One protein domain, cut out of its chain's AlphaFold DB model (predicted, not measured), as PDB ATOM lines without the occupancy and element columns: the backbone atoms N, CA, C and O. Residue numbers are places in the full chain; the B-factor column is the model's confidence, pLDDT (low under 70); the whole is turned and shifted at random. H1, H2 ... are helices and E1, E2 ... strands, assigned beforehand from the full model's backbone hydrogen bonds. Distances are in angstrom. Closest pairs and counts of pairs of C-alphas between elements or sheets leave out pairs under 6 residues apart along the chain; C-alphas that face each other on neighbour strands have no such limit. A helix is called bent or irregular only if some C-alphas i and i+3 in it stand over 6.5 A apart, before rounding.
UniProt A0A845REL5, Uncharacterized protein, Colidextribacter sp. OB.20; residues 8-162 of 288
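AT A GLANCE: This is residues 8 to 162 of the 288 residues of an uncharacterized protein of Colidextribacter sp. OB.20 (UniProt A0A845REL5). A strongly twisted five-stranded antiparallel sheet makes one layer and helices H1, H3 and H4 over one of its faces make a second: H3 and H4 follow each other, H3 over E4 and E5 and H4 over E4, and H1 is over E2 and E3. Short H2 stands beside the strands, and a long stretch with no named element, residues 84 to 120, joins E4 to E5. The 155 printed residues include four named helices and five named strands, in the order H1 H2 E1 E2 E3 E4 E5 H3 H4, class mixed; the sheet E1 E2 E3 E4 E5 is a meander, each strand the antiparallel neighbour of the one before. It is compact, with a radius of gyration of the C-alphas of 15.6 A and spans of 44 by 36 by 29 A.

IN THESE COORDINATES: Find C-alpha 8 at (-26.781, 8.887, 25.259), where H1, residues 8 to 18, begins its 15.3 A. H2 is residues 29 to 35, irregular, with C-alphas 30 and 33 8.1 A apart; E1 is 36 to 38. Then come E2, 44 to 53, 28.7 A; E3, 59 to 69, 32.5 A; E4, 72 to 83, 32.7 A; and E5, 121 to 124. H3, 127 to 143, runs 24.4 A, and H4, 145 to 162, runs 25.4 A to C-alpha 162 at (-14.308, -20.833, 39.878).

HOW THE PARTS SIT: Look for N 37 and O 45 at 2.9 A between E1 and E2, N 50 and O 62 at 2.8 A between E2 and E3, N 65 and O 76 at 2.8 A between E3 and E4, and N 73 and O 123 at 2.8 A between E4 and E5. H1 has a height over the sheet of 9.9 A, its closest C-alphas to E2 being those of Ile 12 and Tyr 48, 7.0 A. H3 lies over E4 and E5, and H4 over E4, with Val 82 and Gln 155 the closest C-alphas, 6.0 A. H1 and H3 only just touch, with 3 pairs of C-alphas within 8 A, the closest those of Gln 18 and Gly 138, 6.5 A. H2 stands at the sheet's level. Every O i to N i+4 pair is within hydrogen-bond range in H1 and H3; H4 has 13 of 14, H2 0 of 3, with 3 of 4 O i to N i+3 pairs.

THE WHOLE: The farthest C-alphas are those of Glu 126 and Lys 161, 46.4 A apart. The printed part has no cut; the link E4 to E5 is long. Residues 89 to 92 and 95 to 102 have pLDDT under 70.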
ATOM      1  N   LYS A   8     -26.585  10.340  25.126       91.94
ATOM      2  CA  LYS A   8     -26.781   8.887  25.259       91.94
ATOM      3  C   LYS A   8     -26.716   8.172  23.909       91.94
ATOM      4  O   LYS A   8     -26.084   7.129  23.812       91.94
ATOM      5  N   LYS A   9     -27.386   8.719  22.890       93.50
ATOM      6  CA  LYS A   9     -27.460   8.100  21.564       93.50
ATOM      7  C   LYS A   9     -26.074   8.040  20.921       93.50
ATOM      8  O   LYS A   9     -25.651   6.979  20.491       93.50
ATOM      9  N   GLU A  10     -25.361   9.159  20.949       94.88
ATOM     10  CA  GLU A  10     -24.026   9.312  20.379       94.88
ATOM     11  C   GLU A  10     -23.018   8.342  21.008       94.88
ATOM     12  O   GLU A  10     -22.213   7.751  20.296       94.88
ATOM     13  N   ILE A  11     -23.078   8.140  22.331       95.38
ATOM     14  CA  ILE A  11     -22.176   7.217  23.037       95.38
ATOM     15  C   ILE A  11     -22.475   5.752  22.678       95.38
ATOM     16  O   ILE A  11     -21.546   4.962  22.516       95.38
ATOM     17  N   ILE A  12     -23.753   5.385  22.543       95.38
ATOM     18  CA  ILE A  12     -24.159   4.021  22.166       95.38
ATOM     19  C   ILE A  12     -23.727   3.712  20.734       95.38
ATOM     20  O   ILE A  12     -23.034   2.722  20.517       95.38
ATOM     21  N   GLU A  13     -24.072   4.585  19.782       95.81
ATOM     22  CA  GLU A  13     -23.712   4.420  18.367       95.81
ATOM     23  C   GLU A  13     -22.193   4.370  18.179       95.81
ATOM     24  O   GLU A  13     -21.687   3.578  17.381       95.81
ATOM     25  N   PHE A  14     -21.451   5.181  18.939       97.19
ATOM     26  CA  PHE A  14     -19.998   5.094  18.976       97.19
ATOM     27  C   PHE A  14     -19.531   3.716  19.457       97.19
ATOM     28  O   PHE A  14     -18.724   3.093  18.774       97.19
ATOM     29  N   GLY A  15     -20.023   3.226  20.599       96.62
ATOM     30  CA  GLY A  15     -19.559   1.960  21.167       96.62
ATOM     31  C   GLY A  15     -19.875   0.754  20.280       96.62
ATOM     32  O   GLY A  15     -19.005  -0.085  20.076       96.62
ATOM     33  N   GLU A  16     -21.065   0.703  19.678       95.50
ATOM     34  CA  GLU A  16     -21.449  -0.361  18.732       95.50
ATOM     35  C   GLU A  16     -20.588  -0.353  17.460       95.50
ATOM     36  O   GLU A  16     -20.330  -1.401  16.870       95.50
ATOM     37  N   LYS A  17     -20.107   0.825  17.043       95.94
ATOM     38  CA  LYS A  17     -19.210   0.967  15.892       95.94
ATOM     39  C   LYS A  17     -17.746   0.683  16.240       95.94
ATOM     40  O   LYS A  17     -17.048   0.068  15.440       95.94
ATOM     41  N   GLN A  18     -17.270   1.175  17.383       96.81
ATOM     42  CA  GLN A  18     -15.863   1.117  17.785       96.81
ATOM     43  C   GLN A  18     -15.486  -0.253  18.358       96.81
ATOM     44  O   GLN A  18     -14.410  -0.779  18.081       96.81
ATOM     45  N   PHE A  19     -16.356  -0.851  19.173       95.94
ATOM     46  CA  PHE A  19     -16.066  -2.103  19.862       95.94
ATOM     47  C   PHE A  19     -16.507  -3.287  19.001       95.94
ATOM     48  O   PHE A  19     -17.577  -3.857  19.194       95.94
ATOM     49  N   THR A  20     -15.674  -3.670  18.031       91.00
ATOM     50  CA  THR A  20     -15.990  -4.711  17.037       91.00
ATOM     51  C   THR A  20     -16.632  -5.963  17.646       91.00
ATOM     52  O   THR A  20     -16.022  -6.671  18.451       91.00
ATOM     53  N   GLY A  21     -17.858  -6.271  17.221       91.56
ATOM     54  CA  GLY A  21     -18.619  -7.452  17.643       91.56
ATOM     55  C   GLY A  21     -19.273  -7.347  19.024       91.56
ATOM     56  O   GLY A  21     -19.961  -8.282  19.423       91.56
ATOM     57  N   PHE A  22     -19.061  -6.257  19.761       95.69
ATOM     58  CA  PHE A  22     -19.842  -5.962  20.955       95.69
ATOM     59  C   PHE A  22     -21.184  -5.343  20.569       95.69
ATOM     60  O   PHE A  22     -21.282  -4.572  19.619       95.69
ATOM     61  N   GLN A  23     -22.207  -5.659  21.354       93.75
ATOM     62  CA  GLN A  23     -23.532  -5.060  21.253       93.75
ATOM     63  C   GLN A  23     -23.916  -4.396  22.568       93.75
ATOM     64  O   GLN A  23     -23.473  -4.824  23.639       93.75
ATOM     65  N   SER A  24     -24.734  -3.347  22.494       93.25
ATOM     66  CA  SER A  24     -25.241  -2.688  23.690       93.25
ATOM     67  C   SER A  24     -26.295  -3.556  24.392       93.25
ATOM     68  O   SER A  24     -27.184  -4.120  23.759       93.25
ATOM     69  N   ILE A  25     -26.187  -3.691  25.716       89.56
ATOM     70  CA  ILE A  25     -27.002  -4.634  26.514       89.56
ATOM     71  C   ILE A  25     -27.779  -3.925  27.625       89.56
ATOM     72  O   ILE A  25     -27.650  -4.230  28.812       89.56
ATOM     73  N   PHE A  26     -28.583  -2.933  27.247       85.88
ATOM     74  CA  PHE A  26     -29.369  -2.176  28.219       85.88
ATOM     75  C   PHE A  26     -30.477  -3.021  28.857       85.88
ATOM     76  O   PHE A  26     -31.153  -3.784  28.162       85.88
ATOM     77  N   PRO A  27     -30.735  -2.827  30.159       78.88
ATOM     78  CA  PRO A  27     -31.906  -3.391  30.797       78.88
ATOM     79  C   PRO A  27     -33.192  -2.737  30.251       78.88
ATOM     80  O   PRO A  27     -33.148  -1.636  29.683       78.88
ATOM     81  N   PRO A  28     -34.369  -3.357  30.464       75.94
ATOM     82  CA  PRO A  28     -35.653  -2.688  30.275       75.94
ATOM     83  C   PRO A  28     -35.723  -1.340  31.005       75.94
ATOM     84  O   PRO A  28     -35.053  -1.125  32.015       75.94
ATOM     85  N   LYS A  29     -36.565  -0.430  30.501       76.19
ATOM     86  CA  LYS A  29     -36.661   0.958  30.983       76.19
ATOM     87  C   LYS A  29     -36.993   1.045  32.475       76.19
ATOM     88  O   LYS A  29     -36.566   1.978  33.142       76.19
ATOM     89  N   GLU A  30     -37.738   0.078  32.992       73.00
ATOM     90  CA  GLU A  30     -38.145  -0.028  34.393       73.00
ATOM     91  C   GLU A  30     -36.952  -0.277  35.335       73.00
ATOM     92  O   GLU A  30     -37.034   0.007  36.529       73.00
ATOM     93  N   TYR A  31     -35.832  -0.754  34.786       73.62
ATOM     94  CA  TYR A  31     -34.582  -1.023  35.490       73.62
ATOM     95  C   TYR A  31     -33.451  -0.106  35.000       73.62
ATOM     96  O   TYR A  31     -32.276  -0.464  35.074       73.62
ATOM     97  N   ASP A  32     -33.773   1.092  34.504       70.50
ATOM     98  CA  ASP A  32     -32.792   2.065  34.006       70.50
ATOM     99  C   ASP A  32     -31.697   2.411  35.032       70.50
ATOM    100  O   ASP A  32     -30.549   2.664  34.658       70.50
ATOM    101  N   LYS A  33     -32.026   2.345  36.328       73.00
ATOM    102  CA  LYS A  33     -31.091   2.519  37.446       73.00
ATOM    103  C   LYS A  33     -30.005   1.445  37.531       73.00
ATOM    104  O   LYS A  33     -29.004   1.688  38.197       73.00
ATOM    105  N   ALA A  34     -30.158   0.301  36.861       76.19
ATOM    106  CA  ALA A  34     -29.118  -0.725  36.822       76.19
ATOM    107  C   ALA A  34     -27.880  -0.265  36.036       76.19
ATOM    108  O   ALA A  34     -26.798  -0.774  36.280       76.19
ATOM    109  N   CYS A  35     -27.999   0.738  35.156       85.50
ATOM    110  CA  CYS A  35     -26.876   1.303  34.402       85.50
ATOM    111  C   CYS A  35     -26.254   2.539  35.071       85.50
ATOM    112  O   CYS A  35     -25.946   3.523  34.396       85.50
ATOM    113  N   TYR A  36     -26.090   2.508  36.394       86.06
ATOM    114  CA  TYR A  36     -25.430   3.570  37.155       86.06
ATOM    115  C   TYR A  36     -24.319   3.004  38.037       86.06
ATOM    116  O   TYR A  36     -24.439   1.914  38.588       86.06
ATOM    117  N   PHE A  37     -23.246   3.771  38.200       84.50
ATOM    118  CA  PHE A  37     -22.162   3.472  39.131       84.50
ATOM    119  C   PHE A  37     -22.033   4.588  40.171       84.50
ATOM    120  O   PHE A  37     -22.472   5.718  39.944       84.50
ATOM    121  N   VAL A  38     -21.456   4.253  41.325       83.81
ATOM    122  CA  VAL A  38     -21.244   5.188  42.437       83.81
ATOM    123  C   VAL A  38     -19.874   5.850  42.286       83.81
ATOM    124  O   VAL A  38     -18.853   5.173  42.161       83.81
ATOM    125  N   LEU A  39     -19.860   7.178  42.282       79.62
ATOM    126  CA  LEU A  39     -18.667   8.017  42.290       79.62
ATOM    127  C   LEU A  39     -18.063   8.086  43.702       79.62
ATOM    128  O   LEU A  39     -18.698   7.733  44.694       79.62
ATOM    129  N   ARG A  40     -16.813   8.555  43.816       77.94
ATOM    130  CA  ARG A  40     -16.087   8.610  45.105       77.94
ATOM    131  C   ARG A  40     -16.777   9.464  46.171       77.94
ATOM    132  O   ARG A  40     -16.591   9.210  47.353       77.94
ATOM    133  N   ASP A  41     -17.541  10.466  45.757       79.88
ATOM    134  CA  ASP A  41     -18.310  11.357  46.631       79.88
ATOM    135  C   ASP A  41     -19.693  10.791  47.011       79.88
ATOM    136  O   ASP A  41     -20.479  11.468  47.672       79.88
ATOM    137  N   GLY A  42     -20.001   9.556  46.601       82.25
ATOM    138  CA  GLY A  42     -21.282   8.895  46.843       82.25
ATOM    139  C   GLY A  42     -22.383   9.267  45.847       82.25
ATOM    140  O   GLY A  42     -23.473   8.698  45.920       82.25
ATOM    141  N   SER A  43     -22.126  10.182  44.907       83.81
ATOM    142  CA  SER A  43     -23.066  10.481  43.824       83.81
ATOM    143  C   SER A  43     -23.102   9.349  42.789       83.81
ATOM    144  O   SER A  43     -22.272   8.441  42.812       83.81
ATOM    145  N   THR A  44     -24.085   9.362  41.885       84.75
ATOM    146  CA  THR A  44     -24.207   8.343  40.835       84.75
ATOM    147  C   THR A  44     -24.059   8.934  39.444       84.75
ATOM    148  O   THR A  44     -24.489  10.053  39.161       84.75
ATOM    149  N   ALA A  45     -23.465   8.149  38.553       87.38
ATOM    150  CA  ALA A  45     -23.269   8.503  37.157       87.38
ATOM    151  C   ALA A  45     -23.674   7.335  36.245       87.38
ATOM    152  O   ALA A  45     -23.542   6.176  36.645       87.38
ATOM    153  N   PRO A  46     -24.207   7.610  35.042       91.38
ATOM    154  CA  PRO A  46     -24.610   6.560  34.122       91.38
ATOM    155  C   PRO A  46     -23.401   5.857  33.498       91.38
ATOM    156  O   PRO A  46     -22.354   6.466  33.257       91.38
ATOM    157  N   TYR A  47     -23.585   4.592  33.148       92.69
ATOM    158  CA  TYR A  47     -22.702   3.869  32.242       92.69
ATOM    159  C   TYR A  47     -23.495   3.228  31.098       92.69
ATOM    160  O   TYR A  47     -24.711   3.051  31.175       92.69
ATOM    161  N   TYR A  48     -22.794   2.864  30.033       94.31
ATOM    162  CA  TYR A  48     -23.349   2.237  28.839       94.31
ATOM    163  C   TYR A  48     -22.669   0.873  28.653       94.31
ATOM    164  O   TYR A  48     -21.472   0.854  28.350       94.31
ATOM    165  N   PRO A  49     -23.365  -0.247  28.929       93.56
ATOM    166  CA  PRO A  49     -22.771  -1.579  28.904       93.56
ATOM    167  C   PRO A  49     -22.778  -2.193  27.505       93.56
ATOM    168  O   PRO A  49     -23.757  -2.080  26.762       93.56
ATOM    169  N   PHE A  50     -21.697  -2.898  27.197       95.50
ATOM    170  CA  PHE A  50     -21.493  -3.614  25.951       95.50
ATOM    171  C   PHE A  50     -21.019  -5.032  26.244       95.50
ATOM    172  O   PHE A  50     -20.152  -5.234  27.097       95.50
ATOM    173  N   ALA A  51     -21.534  -6.005  25.495       95.00
ATOM    174  CA  ALA A  51     -21.122  -7.394  25.629       95.00
ATOM    175  C   ALA A  51     -20.933  -8.094  24.283       95.00
ATOM    176  O   ALA A  51     -21.560  -7.745  23.283       95.00
ATOM    177  N   ARG A  52     -20.080  -9.120  24.278       94.44
ATOM    178  CA  ARG A  52     -19.810  -9.992  23.132       94.44
ATOM    179  C   ARG A  52     -19.562 -11.419  23.601       94.44
ATOM    180  O   ARG A  52     -18.807 -11.636  24.546       94.44
ATOM    181  N   ARG A  53     -20.130 -12.412  22.915       91.81
ATOM    182  CA  ARG A  53     -19.792 -13.825  23.161       91.81
ATOM    183  C   ARG A  53     -18.366 -14.120  22.696       91.81
ATOM    184  O   ARG A  53     -17.980 -13.723  21.600       91.81
ATOM    185  N   SER A  54     -17.589 -14.801  23.530       89.31
ATOM    186  CA  SER A  54     -16.256 -15.278  23.170       89.31
ATOM    187  C   SER A  54     -16.336 -16.677  22.560       89.31
ATOM    188  O   SER A  54     -17.221 -17.464  22.894       89.31
ATOM    189  N   GLU A  55     -15.369 -17.024  21.712       83.44
ATOM    190  CA  GLU A  55     -15.220 -18.396  21.200       83.44
ATOM    191  C   GLU A  55     -14.942 -19.409  22.323       83.44
ATOM    192  O   GLU A  55     -15.241 -20.591  22.192       83.44
ATOM    193  N   ALA A  56     -14.418 -18.943  23.462       79.81
ATOM    194  CA  ALA A  56     -14.182 -19.757  24.652       79.81
ATOM    195  C   ALA A  56     -15.464 -20.059  25.463       79.81
ATOM    196  O   ALA A  56     -15.385 -20.689  26.516       79.81
ATOM    197  N   GLY A  57     -16.637 -19.608  25.006       79.25
ATOM    198  CA  GLY A  57     -17.946 -19.902  25.606       79.25
ATOM    199  C   GLY A  57     -18.383 -18.952  26.729       79.25
ATOM    200  O   GLY A  57     -19.520 -19.030  27.192       79.25
ATOM    201  N   GLY A  58     -17.514 -18.040  27.169       89.62
ATOM    202  CA  GLY A  58     -17.885 -16.938  28.058       89.62
ATOM    203  C   GLY A  58     -18.430 -15.723  27.304       89.62
ATOM    204  O   GLY A  58     -18.484 -15.678  26.076       89.62
ATOM    205  N   VAL A  59     -18.806 -14.697  28.054       93.62
ATOM    206  CA  VAL A  59     -19.229 -13.395  27.543       93.62
ATOM    207  C   VAL A  59     -18.240 -12.348  28.031       93.62
ATOM    208  O   VAL A  59     -17.984 -12.231  29.227       93.62
ATOM    209  N   GLN A  60     -17.660 -11.615  27.091       95.44
ATOM    210  CA  GLN A  60     -16.792 -10.475  27.343       95.44
ATOM    211  C   GLN A  60     -17.651  -9.231  27.512       95.44
ATOM    212  O   GLN A  60     -18.560  -8.996  26.717       95.44
ATOM    213  N   HIS A  61     -17.330  -8.434  28.519       95.12
ATOM    214  CA  HIS A  61     -18.044  -7.226  28.897       95.12
ATOM    215  C   HIS A  61     -17.086  -6.056  29.005       95.12
ATOM    216  O   HIS A  61     -15.963  -6.209  29.484       95.12
ATOM    217  N   LEU A  62     -17.569  -4.887  28.607       96.00
ATOM    218  CA  LEU A  62     -16.971  -3.594  28.913       96.00
ATOM    219  C   LEU A  62     -18.080  -2.553  29.029       96.00
ATOM    220  O   LEU A  62     -19.205  -2.762  28.568       96.00
ATOM    221  N   ARG A  63     -17.782  -1.395  29.614       95.38
ATOM    222  CA  ARG A  63     -18.721  -0.270  29.628       95.38
ATOM    223  C   ARG A  63     -18.036   1.053  29.347       95.38
ATOM    224  O   ARG A  63     -16.876   1.246  29.708       95.38
ATOM    225  N   ILE A  64     -18.797   1.984  28.782       97.06
ATOM    226  CA  ILE A  64     -18.437   3.402  28.774       97.06
ATOM    227  C   ILE A  64     -19.086   4.052  29.996       97.06
ATOM    228  O   ILE A  64     -20.308   4.141  30.080       97.06
ATOM    229  N   GLU A  65     -18.287   4.500  30.954       95.56
ATOM    230  CA  GLU A  65     -18.733   5.345  32.060       95.56
ATOM    231  C   GLU A  65     -18.827   6.794  31.594       95.56
ATOM    232  O   GLU A  65     -17.940   7.281  30.888       95.56
ATOM    233  N   ARG A  66     -19.896   7.490  32.001       93.44
ATOM    234  CA  ARG A  66     -20.085   8.904  31.683       93.44
ATOM    235  C   ARG A  66     -20.378   9.726  32.931       93.44
ATOM    236  O   ARG A  66     -21.450   9.631  33.525       93.44
ATOM    237  N   GLY A  67     -19.436  10.588  33.281       91.12
ATOM    238  CA  GLY A  67     -19.550  11.588  34.333       91.12
ATOM    239  C   GLY A  67     -19.963  12.964  33.815       91.12
ATOM    240  O   GLY A  67     -19.863  13.248  32.620       91.12
ATOM    241  N   PHE A  68     -20.428  13.826  34.722       89.56
ATOM    242  CA  PHE A  68     -20.608  15.251  34.442       89.56
ATOM    243  C   PHE A  68     -20.341  16.089  35.684       89.56
ATOM    244  O   PHE A  68     -21.136  16.073  36.624       89.56
ATOM    245  N   TRP A  69     -19.232  16.819  35.671       87.19
ATOM    246  CA  TRP A  69     -18.846  17.767  36.709       87.19
ATOM    247  C   TRP A  69     -18.080  18.925  36.065       87.19
ATOM    248  O   TRP A  69     -17.653  18.827  34.923       87.19
ATOM    249  N   ASN A  70     -17.964  20.060  36.758       87.25
ATOM    250  CA  ASN A  70     -17.247  21.246  36.260       87.25
ATOM    251  C   ASN A  70     -17.657  21.708  34.841       87.25
ATOM    252  O   ASN A  70     -16.827  22.188  34.080       87.25
ATOM    253  N   ASP A  71     -18.945  21.567  34.492       88.25
ATOM    254  CA  ASP A  71     -19.492  21.844  33.153       88.25
ATOM    255  C   ASP A  71     -18.807  21.056  32.004       88.25
ATOM    256  O   ASP A  71     -18.882  21.459  30.841       88.25
ATOM    257  N   GLN A  72     -18.218  19.897  32.316       90.56
ATOM    258  CA  GLN A  72     -17.572  18.971  31.385       90.56
ATOM    259  C   GLN A  72     -18.219  17.582  31.426       90.56
ATOM    260  O   GLN A  72     -18.797  17.159  32.431       90.56
ATOM    261  N   ILE A  73     -18.154  16.873  30.302       92.44
ATOM    262  CA  ILE A  73     -18.511  15.459  30.189       92.44
ATOM    263  C   ILE A  73     -17.223  14.658  30.313       92.44
ATOM    264  O   ILE A  73     -16.241  14.951  29.643       92.44
ATOM    265  N   HIS A  74     -17.251  13.621  31.138       93.81
ATOM    266  CA  HIS A  74     -16.095  12.763  31.372       93.81
ATOM    267  C   HIS A  74     -16.424  11.366  30.881       93.81
ATOM    268  O   HIS A  74     -17.438  10.801  31.298       93.81
ATOM    269  N   LEU A  75     -15.598  10.815  29.998       96.31
ATOM    270  CA  LEU A  75     -15.806   9.500  29.397       96.31
ATOM    271  C   LEU A  75     -14.682   8.545  29.782       96.31
ATOM    272  O   LEU A  75     -13.531   8.957  29.887       96.31
ATOM    273  N   ARG A  76     -15.008   7.267  29.978       96.31
ATOM    274  CA  ARG A  76     -14.016   6.237  30.310       96.31
ATOM    275  C   ARG A  76     -14.492   4.849  29.904       96.31
ATOM    276  O   ARG A  76     -15.609   4.471  30.233       96.31
ATOM    277  N   VAL A  77     -13.635   4.059  29.266       97.44
ATOM    278  CA  VAL A  77     -13.781   2.595  29.205       97.44
ATOM    279  C   VAL A  77     -13.388   1.996  30.551       97.44
ATOM    280  O   VAL A  77     -12.277   2.235  31.035       97.44
ATOM    281  N   ASN A  78     -14.288   1.213  31.141       94.19
ATOM    282  CA  ASN A  78     -14.070   0.498  32.397       94.19
ATOM    283  C   ASN A  78     -14.822  -0.848  32.405       94.19
ATOM    284  O   ASN A  78     -15.503  -1.187  31.438       94.19
ATOM    285  N   ASP A  79     -14.711  -1.595  33.509       89.62
ATOM    286  CA  ASP A  79     -15.372  -2.881  33.743       89.62
ATOM    287  C   ASP A  79     -15.130  -3.851  32.576       89.62
ATOM    288  O   ASP A  79     -16.050  -4.473  32.061       89.62
ATOM    289  N   VAL A  80     -13.864  -3.976  32.164       94.62
ATOM    290  CA  VAL A  80     -13.410  -5.020  31.236       94.62
ATOM    291  C   VAL A  80     -13.407  -6.351  31.987       94.62
ATOM    292  O   VAL A  80     -12.503  -6.612  32.789       94.62
ATOM    293  N   TYR A  81     -14.428  -7.186  31.784       94.00
ATOM    294  CA  TYR A  81     -14.543  -8.465  32.488       94.00
ATOM    295  C   TYR A  81     -15.170  -9.597  31.670       94.00
ATOM    296  O   TYR A  81     -15.764  -9.377  30.620       94.00
ATOM    297  N   VAL A  82     -15.030 -10.833  32.160       94.00
ATOM    298  CA  VAL A  82     -15.708 -12.016  31.599       94.00
ATOM    299  C   VAL A  82     -16.755 -12.552  32.574       94.00
ATOM    300  O   VAL A  82     -16.523 -12.594  33.785       94.00
ATOM    301  N   SER A  83     -17.901 -12.974  32.045       92.75
ATOM    302  CA  SER A  83     -18.980 -13.641  32.781       92.75
ATOM    303  C   SER A  83     -19.605 -14.754  31.938       92.75
ATOM    304  O   SER A  83     -19.455 -14.749  30.718       92.75
ATOM    305  N   TYR A  84     -20.321 -15.707  32.542       92.31
ATOM    306  CA  TYR A  84     -21.193 -16.601  31.762       92.31
ATOM    307  C   TYR A  84     -22.581 -16.009  31.515       92.31
ATOM    308  O   TYR A  84     -23.298 -16.544  30.675       92.31
ATOM    309  N   LEU A  85     -22.948 -14.906  32.170       89.44
ATOM    310  CA  LEU A  85     -24.145 -14.123  31.859       89.44
ATOM    311  C   LEU A  85     -23.805 -13.005  30.873       89.44
ATOM    312  O   LEU A  85     -22.777 -12.342  31.006       89.44
ATOM    313  N   MET A  86     -24.678 -12.794  29.895       88.75
ATOM    314  CA  MET A  86     -24.647 -11.655  28.986       88.75
ATOM    315  C   MET A  86     -25.463 -10.477  29.524       88.75
ATOM    316  O   MET A  86     -25.081  -9.333  29.332       88.75
ATOM    317  N   TYR A  87     -26.560 -10.747  30.221       83.75
ATOM    318  CA  TYR A  87     -27.462  -9.758  30.792       83.75
ATOM    319  C   TYR A  87     -27.364  -9.820  32.323       83.75
ATOM    320  O   TYR A  87     -28.225 -10.376  32.998       83.75
ATOM    321  N   ASP A  88     -26.269  -9.292  32.881       70.38
ATOM    322  CA  ASP A  88     -25.918  -9.387  34.311       70.38
ATOM    323  C   ASP A  88     -26.656  -8.382  35.220       70.38
ATOM    324  O   ASP A  88     -26.484  -8.382  36.446       70.38
ATOM    325  N   TRP A  89     -27.503  -7.530  34.643       69.94
ATOM    326  CA  TRP A  89     -28.262  -6.518  35.368       69.94
ATOM    327  C   TRP A  89     -29.357  -7.158  36.221       69.94
ATOM    328  O   TRP A  89     -30.506  -7.223  35.836       69.94
ATOM    329  N   SER A  90     -29.029  -7.558  37.443       58.78
ATOM    330  CA  SER A  90     -29.949  -7.708  38.580       58.78
ATOM    331  C   SER A  90     -31.282  -8.451  38.369       58.78
ATOM    332  O   SER A  90     -32.092  -8.396  39.264       58.78
ATOM    333  N   VAL A  91     -31.564  -9.180  37.290       62.47
ATOM    334  CA  VAL A  91     -32.724 -10.082  37.172       62.47
ATOM    335  C   VAL A  91     -32.179 -11.477  36.964       62.47
ATOM    336  O   VAL A  91     -31.310 -11.705  36.127       62.47
ATOM    337  N   ALA A  92     -32.609 -12.407  37.807       65.62
ATOM    338  CA  ALA A  92     -31.955 -13.697  37.883       65.62
ATOM    339  C   ALA A  92     -32.881 -14.796  38.404       65.62
ATOM    340  O   ALA A  92     -33.823 -14.545  39.158       65.62
ATOM    341  N   MET A  93     -32.553 -16.031  38.019       70.81
ATOM    342  CA  MET A  93     -33.253 -17.271  38.373       70.81
ATOM    343  C   MET A  93     -34.662 -17.428  37.794       70.81
ATOM    344  O   MET A  93     -35.531 -17.920  38.500       70.81
ATOM    345  N   CYS A  94     -34.918 -17.028  36.548       71.25
ATOM    346  CA  CYS A  94     -36.258 -17.115  35.945       71.25
ATOM    347  C   CYS A  94     -37.384 -16.503  36.811       71.25
ATOM    348  O   CYS A  94     -38.538 -16.905  36.691       71.25
ATOM    349  N   THR A  95     -37.053 -15.558  37.695       67.38
ATOM    350  CA  THR A  95     -38.033 -14.805  38.480       67.38
ATOM    351  C   THR A  95     -38.204 -13.442  37.832       67.38
ATOM    352  O   THR A  95     -37.218 -12.824  37.432       67.38
ATOM    353  N   GLY A  96     -39.428 -12.920  37.768       56.22
ATOM    354  CA  GLY A  96     -39.663 -11.528  37.350       56.22
ATOM    355  C   GLY A  96     -39.158 -10.483  38.362       56.22
ATOM    356  O   GLY A  96     -39.636  -9.353  38.362       56.22
ATOM    357  N   LYS A  97     -38.273 -10.866  39.295       59.28
ATOM    358  CA  LYS A  97     -37.804 -10.045  40.414       59.28
ATOM    359  C   LYS A  97     -36.344  -9.660  40.234       59.28
ATOM    360  O   LYS A  97     -35.524 -10.423  39.727       59.28
ATOM    361  N   VAL A  98     -36.025  -8.481  40.754       57.53
ATOM    362  CA  VAL A  98     -34.657  -7.987  40.808       57.53
ATOM    363  C   VAL A  98     -33.883  -8.743  41.900       57.53
ATOM    364  O   VAL A  98     -34.220  -8.672  43.081       57.53
ATOM    365  N   SER A  99     -32.863  -9.495  41.504       58.38
ATOM    366  CA  SER A  99     -31.822 -10.067  42.346       58.38
ATOM    367  C   SER A  99     -30.787  -9.013  42.743       58.38
ATOM    368  O   SER A  99     -30.216  -8.323  41.903       58.38
ATOM    369  N   ASN A 100     -30.441  -8.986  44.029       50.62
ATOM    370  CA  ASN A 100     -29.296  -8.225  44.542       50.62
ATOM    371  C   ASN A 100     -27.947  -8.923  44.269       50.62
ATOM    372  O   ASN A 100     -26.913  -8.490  44.772       50.62
ATOM    373  N   TYR A 101     -27.949 -10.025  43.514       61.09
ATOM    374  CA  TYR A 101     -26.771 -10.832  43.207       61.09
ATOM    375  C   TYR A 101     -26.336 -10.652  41.744       61.09
ATOM    376  O   TYR A 101     -26.306 -11.602  40.964       61.09
ATOM    377  N   SER A 102     -25.974  -9.421  41.373       58.78
ATOM    378  CA  SER A 102     -25.493  -9.046  40.028       58.78
ATOM    379  C   SER A 102     -24.101  -9.601  39.672       58.78
ATOM    380  O   SER A 102     -23.535  -9.254  38.644       58.78
ATOM    381  N   GLY A 103     -23.512 -10.439  40.532       70.12
ATOM    382  CA  GLY A 103     -22.177 -11.020  40.357       70.12
ATOM    383  C   GLY A 103     -22.165 -12.520  40.051       70.12
ATOM    384  O   GLY A 103     -21.092 -13.121  40.066       70.12
ATOM    385  N   TYR A 104     -23.324 -13.155  39.819       77.19
ATOM    386  CA  TYR A 104     -23.354 -14.583  39.486       77.19
ATOM    387  C   TYR A 104     -22.537 -14.858  38.226       77.19
ATOM    388  O   TYR A 104     -22.687 -14.165  37.221       77.19
ATOM    389  N   SER A 105     -21.692 -15.890  38.255       81.00
ATOM    390  CA  SER A 105     -20.801 -16.243  37.145       81.00
ATOM    391  C   SER A 105     -19.826 -15.143  36.711       81.00
ATOM    392  O   SER A 105     -19.329 -15.184  35.591       81.00
ATOM    393  N   ARG A 106     -19.525 -14.188  37.600       86.06
ATOM    394  CA  ARG A 106     -18.463 -13.188  37.444       86.06
ATOM    395  C   ARG A 106     -17.396 -13.415  38.513       86.06
ATOM    396  O   ARG A 106     -17.676 -13.879  39.620       86.06
ATOM    397  N   LEU A 107     -16.145 -13.099  38.194       87.44
ATOM    398  CA  LEU A 107     -15.073 -13.112  39.189       87.44
ATOM    399  C   LEU A 107     -15.303 -12.009  40.229       87.44
ATOM    400  O   LEU A 107     -15.470 -10.843  39.878       87.44
ATOM    401  N   ASN A 108     -15.247 -12.363  41.515       82.00
ATOM    402  CA  ASN A 108     -15.399 -11.392  42.606       82.00
ATOM    403  C   ASN A 108     -14.229 -10.404  42.686       82.00
ATOM    404  O   ASN A 108     -14.385  -9.291  43.185       82.00
ATOM    405  N   ARG A 109     -13.034 -10.829  42.260       84.06
ATOM    406  CA  ARG A 109     -11.820 -10.011  42.231       84.06
ATOM    407  C   ARG A 109     -10.976 -10.394  41.027       84.06
ATOM    408  O   ARG A 109     -10.756 -11.576  40.777       84.06
ATOM    409  N   ILE A 110     -10.478  -9.385  40.328       86.69
ATOM    410  CA  ILE A 110      -9.518  -9.522  39.236       86.69
ATOM    411  C   ILE A 110      -8.208  -8.927  39.748       86.69
ATOM    412  O   ILE A 110      -8.212  -7.908  40.436       86.69
ATOM    413  N   SER A 111      -7.084  -9.586  39.471       89.44
ATOM    414  CA  SER A 111      -5.775  -9.024  39.814       89.44
ATOM    415  C   SER A 111      -5.583  -7.677  39.110       89.44
ATOM    416  O   SER A 111      -5.919  -7.543  37.933       89.44
ATOM    417  N   GLU A 112      -5.005  -6.696  39.806       91.06
ATOM    418  CA  GLU A 112      -4.754  -5.347  39.268       91.06
ATOM    419  C   GLU A 112      -3.988  -5.385  37.940       91.06
ATOM    420  O   GLU A 112      -4.310  -4.636  37.027       91.06
ATOM    421  N   LYS A 113      -3.063  -6.343  37.780       92.56
ATOM    422  CA  LYS A 113      -2.302  -6.568  36.539       92.56
ATOM    423  C   LYS A 113      -3.186  -6.826  35.308       92.56
ATOM    424  O   LYS A 113      -2.752  -6.583  34.189       92.56
ATOM    425  N   TYR A 114      -4.380  -7.373  35.508       94.00
ATOM    426  CA  TYR A 114      -5.326  -7.702  34.442       94.00
ATOM    427  C   TYR A 114      -6.589  -6.847  34.522       94.00
ATOM    428  O   TYR A 114      -7.557  -7.113  33.816       94.00
ATOM    429  N   THR A 115      -6.604  -5.828  35.378       93.50
ATOM    430  CA  THR A 115      -7.676  -4.837  35.395       93.50
ATOM    431  C   THR A 115      -7.353  -3.789  34.344       93.50
ATOM    432  O   THR A 115      -6.322  -3.129  34.428       93.50
ATOM    433  N   VAL A 116      -8.227  -3.644  33.351       95.38
ATOM    434  CA  VAL A 116      -8.036  -2.687  32.261       95.38
ATOM    435  C   VAL A 116      -9.065  -1.581  32.392       95.38
ATOM    436  O   VAL A 116     -10.271  -1.828  32.436       95.38
ATOM    437  N   CYS A 117      -8.569  -0.353  32.486       95.38
ATOM    438  CA  CYS A 117      -9.377   0.839  32.646       95.38
ATOM    439  C   CYS A 117      -8.656   2.019  32.004       95.38
ATOM    440  O   CYS A 117      -7.493   2.281  32.307       95.38
ATOM    441  N   SER A 118      -9.364   2.757  31.158       97.06
ATOM    442  CA  SER A 118      -8.824   3.982  30.563       97.06
ATOM    443  C   SER A 118      -8.723   5.128  31.578       97.06
ATOM    444  O   SER A 118      -9.365   5.065  32.636       97.06
ATOM    445  N   PRO A 119      -7.933   6.182  31.301       95.50
ATOM    446  CA  PRO A 119      -8.097   7.463  31.983       95.50
ATOM    447  C   PRO A 119      -9.474   8.079  31.678       95.50
ATOM    448  O   PRO A 119     -10.207   7.606  30.812       95.50
ATOM    449  N   TRP A 120      -9.830   9.145  32.395       94.62
ATOM    450  CA  TRP A 120     -10.966   9.977  32.001       94.62
ATOM    451  C   TRP A 120     -10.577  10.847  30.803       94.62
ATOM    452  O   TRP A 120      -9.519  11.472  30.816       94.62
ATOM    453  N   PHE A 121     -11.436  10.874  29.787       95.88
ATOM    454  CA  PHE A 121     -11.362  11.798  28.660       95.88
ATOM    455  C   PHE A 121     -12.373  12.914  28.894       95.88
ATOM    456  O   PHE A 121     -13.584  12.667  28.916       95.88
ATOM    457  N   ASP A 122     -11.862  14.121  29.106       93.94
ATOM    458  CA  ASP A 122     -12.653  15.285  29.483       93.94
ATOM    459  C   ASP A 122     -13.056  16.059  28.227       93.94
ATOM    460  O   ASP A 122     -12.213  16.410  27.399       93.94
ATOM    461  N   THR A 123     -14.346  16.347  28.080       92.06
ATOM    462  CA  THR A 123     -14.869  17.122  26.954       92.06
ATOM    463  C   THR A 123     -15.737  18.259  27.440       92.06
ATOM    464  O   THR A 123     -16.513  18.106  28.387       92.06
ATOM    465  N   ASP A 124     -15.710  19.381  26.732       92.88
ATOM    466  CA  ASP A 124     -16.664  20.451  26.992       92.88
ATOM    467  C   ASP A 124     -18.104  19.982  26.724       92.88
ATOM    468  O   ASP A 124     -18.357  19.035  25.971       92.88
ATOM    469  N   ASN A 125     -19.069  20.630  27.379       91.00
ATOM    470  CA  ASN A 125     -20.493  20.290  27.303       91.00
ATOM    471  C   ASN A 125     -21.153  20.755  25.988       91.00
ATOM    472  O   ASN A 125     -22.122  21.519  25.989       91.00
ATOM    473  N   GLU A 126     -20.618  20.293  24.861       92.50
ATOM    474  CA  GLU A 126     -21.078  20.573  23.501       92.50
ATOM    475  C   GLU A 126     -20.807  19.382  22.569       92.50
ATOM    476  O   GLU A 126     -20.015  18.487  22.867       92.50
ATOM    477  N   ARG A 127     -21.509  19.338  21.432       90.75
ATOM    478  CA  ARG A 127     -21.549  18.145  20.577       90.75
ATOM    479  C   ARG A 127     -20.212  17.851  19.893       90.75
ATOM    480  O   ARG A 127     -19.823  16.688  19.842       90.75
ATOM    481  N   ASP A 128     -19.520  18.871  19.398       92.56
ATOM    482  CA  ASP A 128     -18.252  18.693  18.678       92.56
ATOM    483  C   ASP A 128     -17.141  18.225  19.626       92.56
ATOM    484  O   ASP A 128     -16.421  17.270  19.329       92.56
ATOM    485  N   SER A 129     -17.083  18.815  20.822       92.75
ATOM    486  CA  SER A 129     -16.181  18.381  21.889       92.75
ATOM    487  C   SER A 129     -16.465  16.944  22.343       92.75
ATOM    488  O   SER A 129     -15.528  16.164  22.510       92.75
ATOM    489  N   LEU A 130     -17.740  16.542  22.448       95.19
ATOM    490  CA  LEU A 130     -18.108  15.147  22.722       95.19
ATOM    491  C   LEU A 130     -17.576  14.187  21.643       95.19
ATOM    492  O   LEU A 130     -17.041  13.134  21.981       95.19
ATOM    493  N   GLN A 131     -17.710  14.527  20.355       95.44
ATOM    494  CA  GLN A 131     -17.196  13.684  19.263       95.44
ATOM    495  C   GLN A 131     -15.674  13.539  19.328       95.44
ATOM    496  O   GLN A 131     -15.155  12.443  19.122       95.44
ATOM    497  N   LYS A 132     -14.964  14.619  19.671       94.81
ATOM    498  CA  LYS A 132     -13.517  14.573  19.887       94.81
ATOM    499  C   LYS A 132     -13.145  13.640  21.043       94.81
ATOM    500  O   LYS A 132     -12.290  12.781  20.859       94.81
ATOM    501  N   GLY A 133     -13.810  13.745  22.197       96.00
ATOM    502  CA  GLY A 133     -13.526  12.848  23.324       96.00
ATOM    503  C   GLY A 133     -13.869  11.387  23.047       96.00
ATOM    504  O   GLY A 133     -13.140  10.499  23.476       96.00
ATOM    505  N   LEU A 134     -14.931  11.118  22.281       97.69
ATOM    506  CA  LEU A 134     -15.229   9.762  21.810       97.69
ATOM    507  C   LEU A 134     -14.126   9.238  20.878       97.69
ATOM    508  O   LEU A 134     -13.717   8.088  21.013       97.69
ATOM    509  N   ALA A 135     -13.594  10.074  19.984       97.31
ATOM    510  CA  ALA A 135     -12.470   9.695  19.129       97.31
ATOM    511  C   ALA A 135     -11.193   9.401  19.937       97.31
ATOM    512  O   ALA A 135     -10.506   8.423  19.652       97.31
ATOM    513  N   GLU A 136     -10.892  10.195  20.970       97.88
ATOM    514  CA  GLU A 136      -9.760   9.947  21.878       97.88
ATOM    515  C   GLU A 136      -9.941   8.649  22.678       97.88
ATOM    516  O   GLU A 136      -9.014   7.839  22.768       97.88
ATOM    517  N   LEU A 137     -11.150   8.399  23.186       98.12
ATOM    518  CA  LEU A 137     -11.503   7.150  23.862       98.12
ATOM    519  C   LEU A 137     -11.366   5.941  22.921       98.12
ATOM    520  O   LEU A 137     -10.863   4.896  23.335       98.12
ATOM    521  N   GLY A 138     -11.771   6.082  21.656       97.81
ATOM    522  CA  GLY A 138     -11.606   5.056  20.622       97.81
ATOM    523  C   GLY A 138     -10.141   4.777  20.297       97.81
ATOM    524  O   GLY A 138      -9.721   3.624  20.307       97.81
ATOM    525  N   ALA A 139      -9.337   5.827  20.119       98.12
ATOM    526  CA  ALA A 139      -7.900   5.697  19.893       98.12
ATOM    527  C   ALA A 139      -7.192   5.012  21.073       98.12
ATOM    528  O   ALA A 139      -6.305   4.180  20.869       98.12
ATOM    529  N   TRP A 140      -7.602   5.319  22.309       98.25
ATOM    530  CA  TRP A 140      -7.115   4.605  23.485       98.25
ATOM    531  C   TRP A 140      -7.503   3.128  23.438       98.25
ATOM    532  O   TRP A 140      -6.633   2.277  23.615       98.25
ATOM    533  N   TYR A 141      -8.771   2.811  23.162       98.06
ATOM    534  CA  TYR A 141      -9.244   1.429  23.085       98.06
ATOM    535  C   TYR A 141      -8.445   0.619  22.055       98.06
ATOM    536  O   TYR A 141      -7.930  -0.447  22.393       98.06
ATOM    537  N   ASP A 142      -8.258   1.160  20.850       97.88
ATOM    538  CA  ASP A 142      -7.499   0.511  19.778       97.88
ATOM    539  C   ASP A 142      -6.034   0.282  20.175       97.88
ATOM    540  O   ASP A 142      -5.486  -0.802  19.957       97.88
ATOM    541  N   GLY A 143      -5.414   1.266  20.835       97.75
ATOM    542  CA  GLY A 143      -4.051   1.154  21.356       97.75
ATOM    543  C   GLY A 143      -3.881   0.120  22.478       97.75
ATOM    544  O   GLY A 143      -2.774  -0.381  22.664       97.75
ATOM    545  N   HIS A 144      -4.955  -0.232  23.195       97.62
ATOM    546  CA  HIS A 144      -4.927  -1.149  24.348       97.62
ATOM    547  C   HIS A 144      -5.608  -2.499  24.064       97.62
ATOM    548  O   HIS A 144      -5.743  -3.327  24.969       97.62
ATOM    549  N   LEU A 145      -5.982  -2.785  22.810       96.69
ATOM    550  CA  LEU A 145      -6.554  -4.075  22.403       96.69
ATOM    551  C   LEU A 145      -5.739  -5.300  22.866       96.69
ATOM    552  O   LEU A 145      -6.365  -6.268  23.315       96.69
ATOM    553  N   PRO A 146      -4.388  -5.308  22.816       97.06
ATOM    554  CA  PRO A 146      -3.604  -6.433  23.329       97.06
ATOM    555  C   PRO A 146      -3.788  -6.659  24.836       97.06
ATOM    556  O   PRO A 146      -3.928  -7.800  25.278       97.06
ATOM    557  N   GLU A 147      -3.841  -5.585  25.629       97.00
ATOM    558  CA  GLU A 147      -4.030  -5.650  27.083       97.00
ATOM    559  C   GLU A 147      -5.445  -6.107  27.445       97.00
ATOM    560  O   GLU A 147      -5.622  -6.974  28.304       97.00
ATOM    561  N   ILE A 148      -6.449  -5.578  26.741       96.88
ATOM    562  CA  ILE A 148      -7.854  -5.978  26.874       96.88
ATOM    563  C   ILE A 148      -8.013  -7.467  26.547       96.88
ATOM    564  O   ILE A 148      -8.625  -8.215  27.309       96.88
ATOM    565  N   SER A 149      -7.417  -7.922  25.443       95.69
ATOM    566  CA  SER A 149      -7.490  -9.322  25.013       95.69
ATOM    567  C   SER A 149      -6.830 -10.257  26.027       95.69
ATOM    568  O   SER A 149      -7.419 -11.271  26.403       95.69
ATOM    569  N   LEU A 150      -5.647  -9.889  26.534       96.50
ATOM    570  CA  LEU A 150      -4.957 -10.649  27.575       96.50
ATOM    571  C   LEU A 150      -5.768 -10.693  28.876       96.50
ATOM    572  O   LEU A 150      -5.826 -11.734  29.534       96.50
ATOM    573  N   SER A 151      -6.395  -9.575  29.251       96.44
ATOM    574  CA  SER A 151      -7.282  -9.515  30.411       96.44
ATOM    575  C   SER A 151      -8.432 -10.510  30.266       96.44
ATOM    576  O   SER A 151      -8.610 -11.355  31.146       96.44
ATOM    577  N   TYR A 152      -9.147 -10.499  29.137       96.50
ATOM    578  CA  TYR A 152     -10.223 -11.457  28.887       96.50
ATOM    579  C   TYR A 152      -9.745 -12.909  28.913       96.50
ATOM    580  O   TYR A 152     -10.396 -13.743  29.538       96.50
ATOM    581  N   GLU A 153      -8.608 -13.224  28.293       95.31
ATOM    582  CA  GLU A 153      -8.052 -14.581  28.288       95.31
ATOM    583  C   GLU A 153      -7.782 -15.088  29.716       95.31
ATOM    584  O   GLU A 153      -8.196 -16.191  30.088       95.31
ATOM    585  N   LYS A 154      -7.122 -14.276  30.554       95.50
ATOM    586  CA  LYS A 154      -6.805 -14.676  31.935       95.50
ATOM    587  C   LYS A 154      -8.041 -14.761  32.809       95.50
ATOM    588  O   LYS A 154      -8.174 -15.719  33.571       95.50
ATOM    589  N   GLN A 155      -8.956 -13.810  32.661       95.00
ATOM    590  CA  GLN A 155     -10.229 -13.851  33.363       95.00
ATOM    591  C   GLN A 155     -11.046 -15.086  32.982       95.00
ATOM    592  O   GLN A 155     -11.548 -15.752  33.881       95.00
ATOM    593  N   GLN A 156     -11.117 -15.452  31.698       94.69
ATOM    594  CA  GLN A 156     -11.799 -16.668  31.250       94.69
ATOM    595  C   GLN A 156     -11.200 -17.916  31.910       94.69
ATOM    596  O   GLN A 156     -11.939 -18.735  32.445       94.69
ATOM    597  N   GLY A 157      -9.869 -18.040  31.950       93.75
ATOM    598  CA  GLY A 157      -9.207 -19.180  32.593       93.75
ATOM    599  C   GLY A 157      -9.522 -19.318  34.090       93.75
ATOM    600  O   GLY A 157      -9.657 -20.433  34.597       93.75
ATOM    601  N   TRP A 158      -9.666 -18.202  34.812       93.88
ATOM    602  CA  TRP A 158     -10.102 -18.220  36.213       93.88
ATOM    603  C   TRP A 158     -11.597 -18.487  36.352       93.88
ATOM    604  O   TRP A 158     -11.998 -19.262  37.218       93.88
ATOM    605  N   LEU A 159     -12.415 -17.905  35.478       92.88
ATOM    606  CA  LEU A 159     -13.858 -18.106  35.469       92.88
ATOM    607  C   LEU A 159     -14.206 -19.583  35.251       92.88
ATOM    608  O   LEU A 159     -14.993 -20.152  36.001       92.88
ATOM    609  N   ASP A 160     -13.530 -20.230  34.308       92.06
ATOM    610  CA  ASP A 160     -13.629 -21.662  34.030       92.06
ATOM    611  C   ASP A 160     -13.314 -22.545  35.246       92.06
ATOM    612  O   ASP A 160     -13.784 -23.685  35.332       92.06
ATOM    613  N   LYS A 161     -12.491 -22.050  36.177       89.81
ATOM    614  CA  LYS A 161     -12.110 -22.762  37.399       89.81
ATOM    615  C   LYS A 161     -13.100 -22.516  38.535       89.81
ATOM    616  O   LYS A 161     -13.459 -23.480  39.213       89.81
ATOM    617  N   ASP A 162     -13.506 -21.267  38.730       89.06
ATOM    618  CA  ASP A 162     -14.308 -20.833  39.878       89.06
ATOM    619  C   ASP A 162     -15.814 -21.042  39.647       89.06
ATOM    620  O   ASP A 162     -16.558 -21.264  40.600       89.06
TER     621      ASP A 162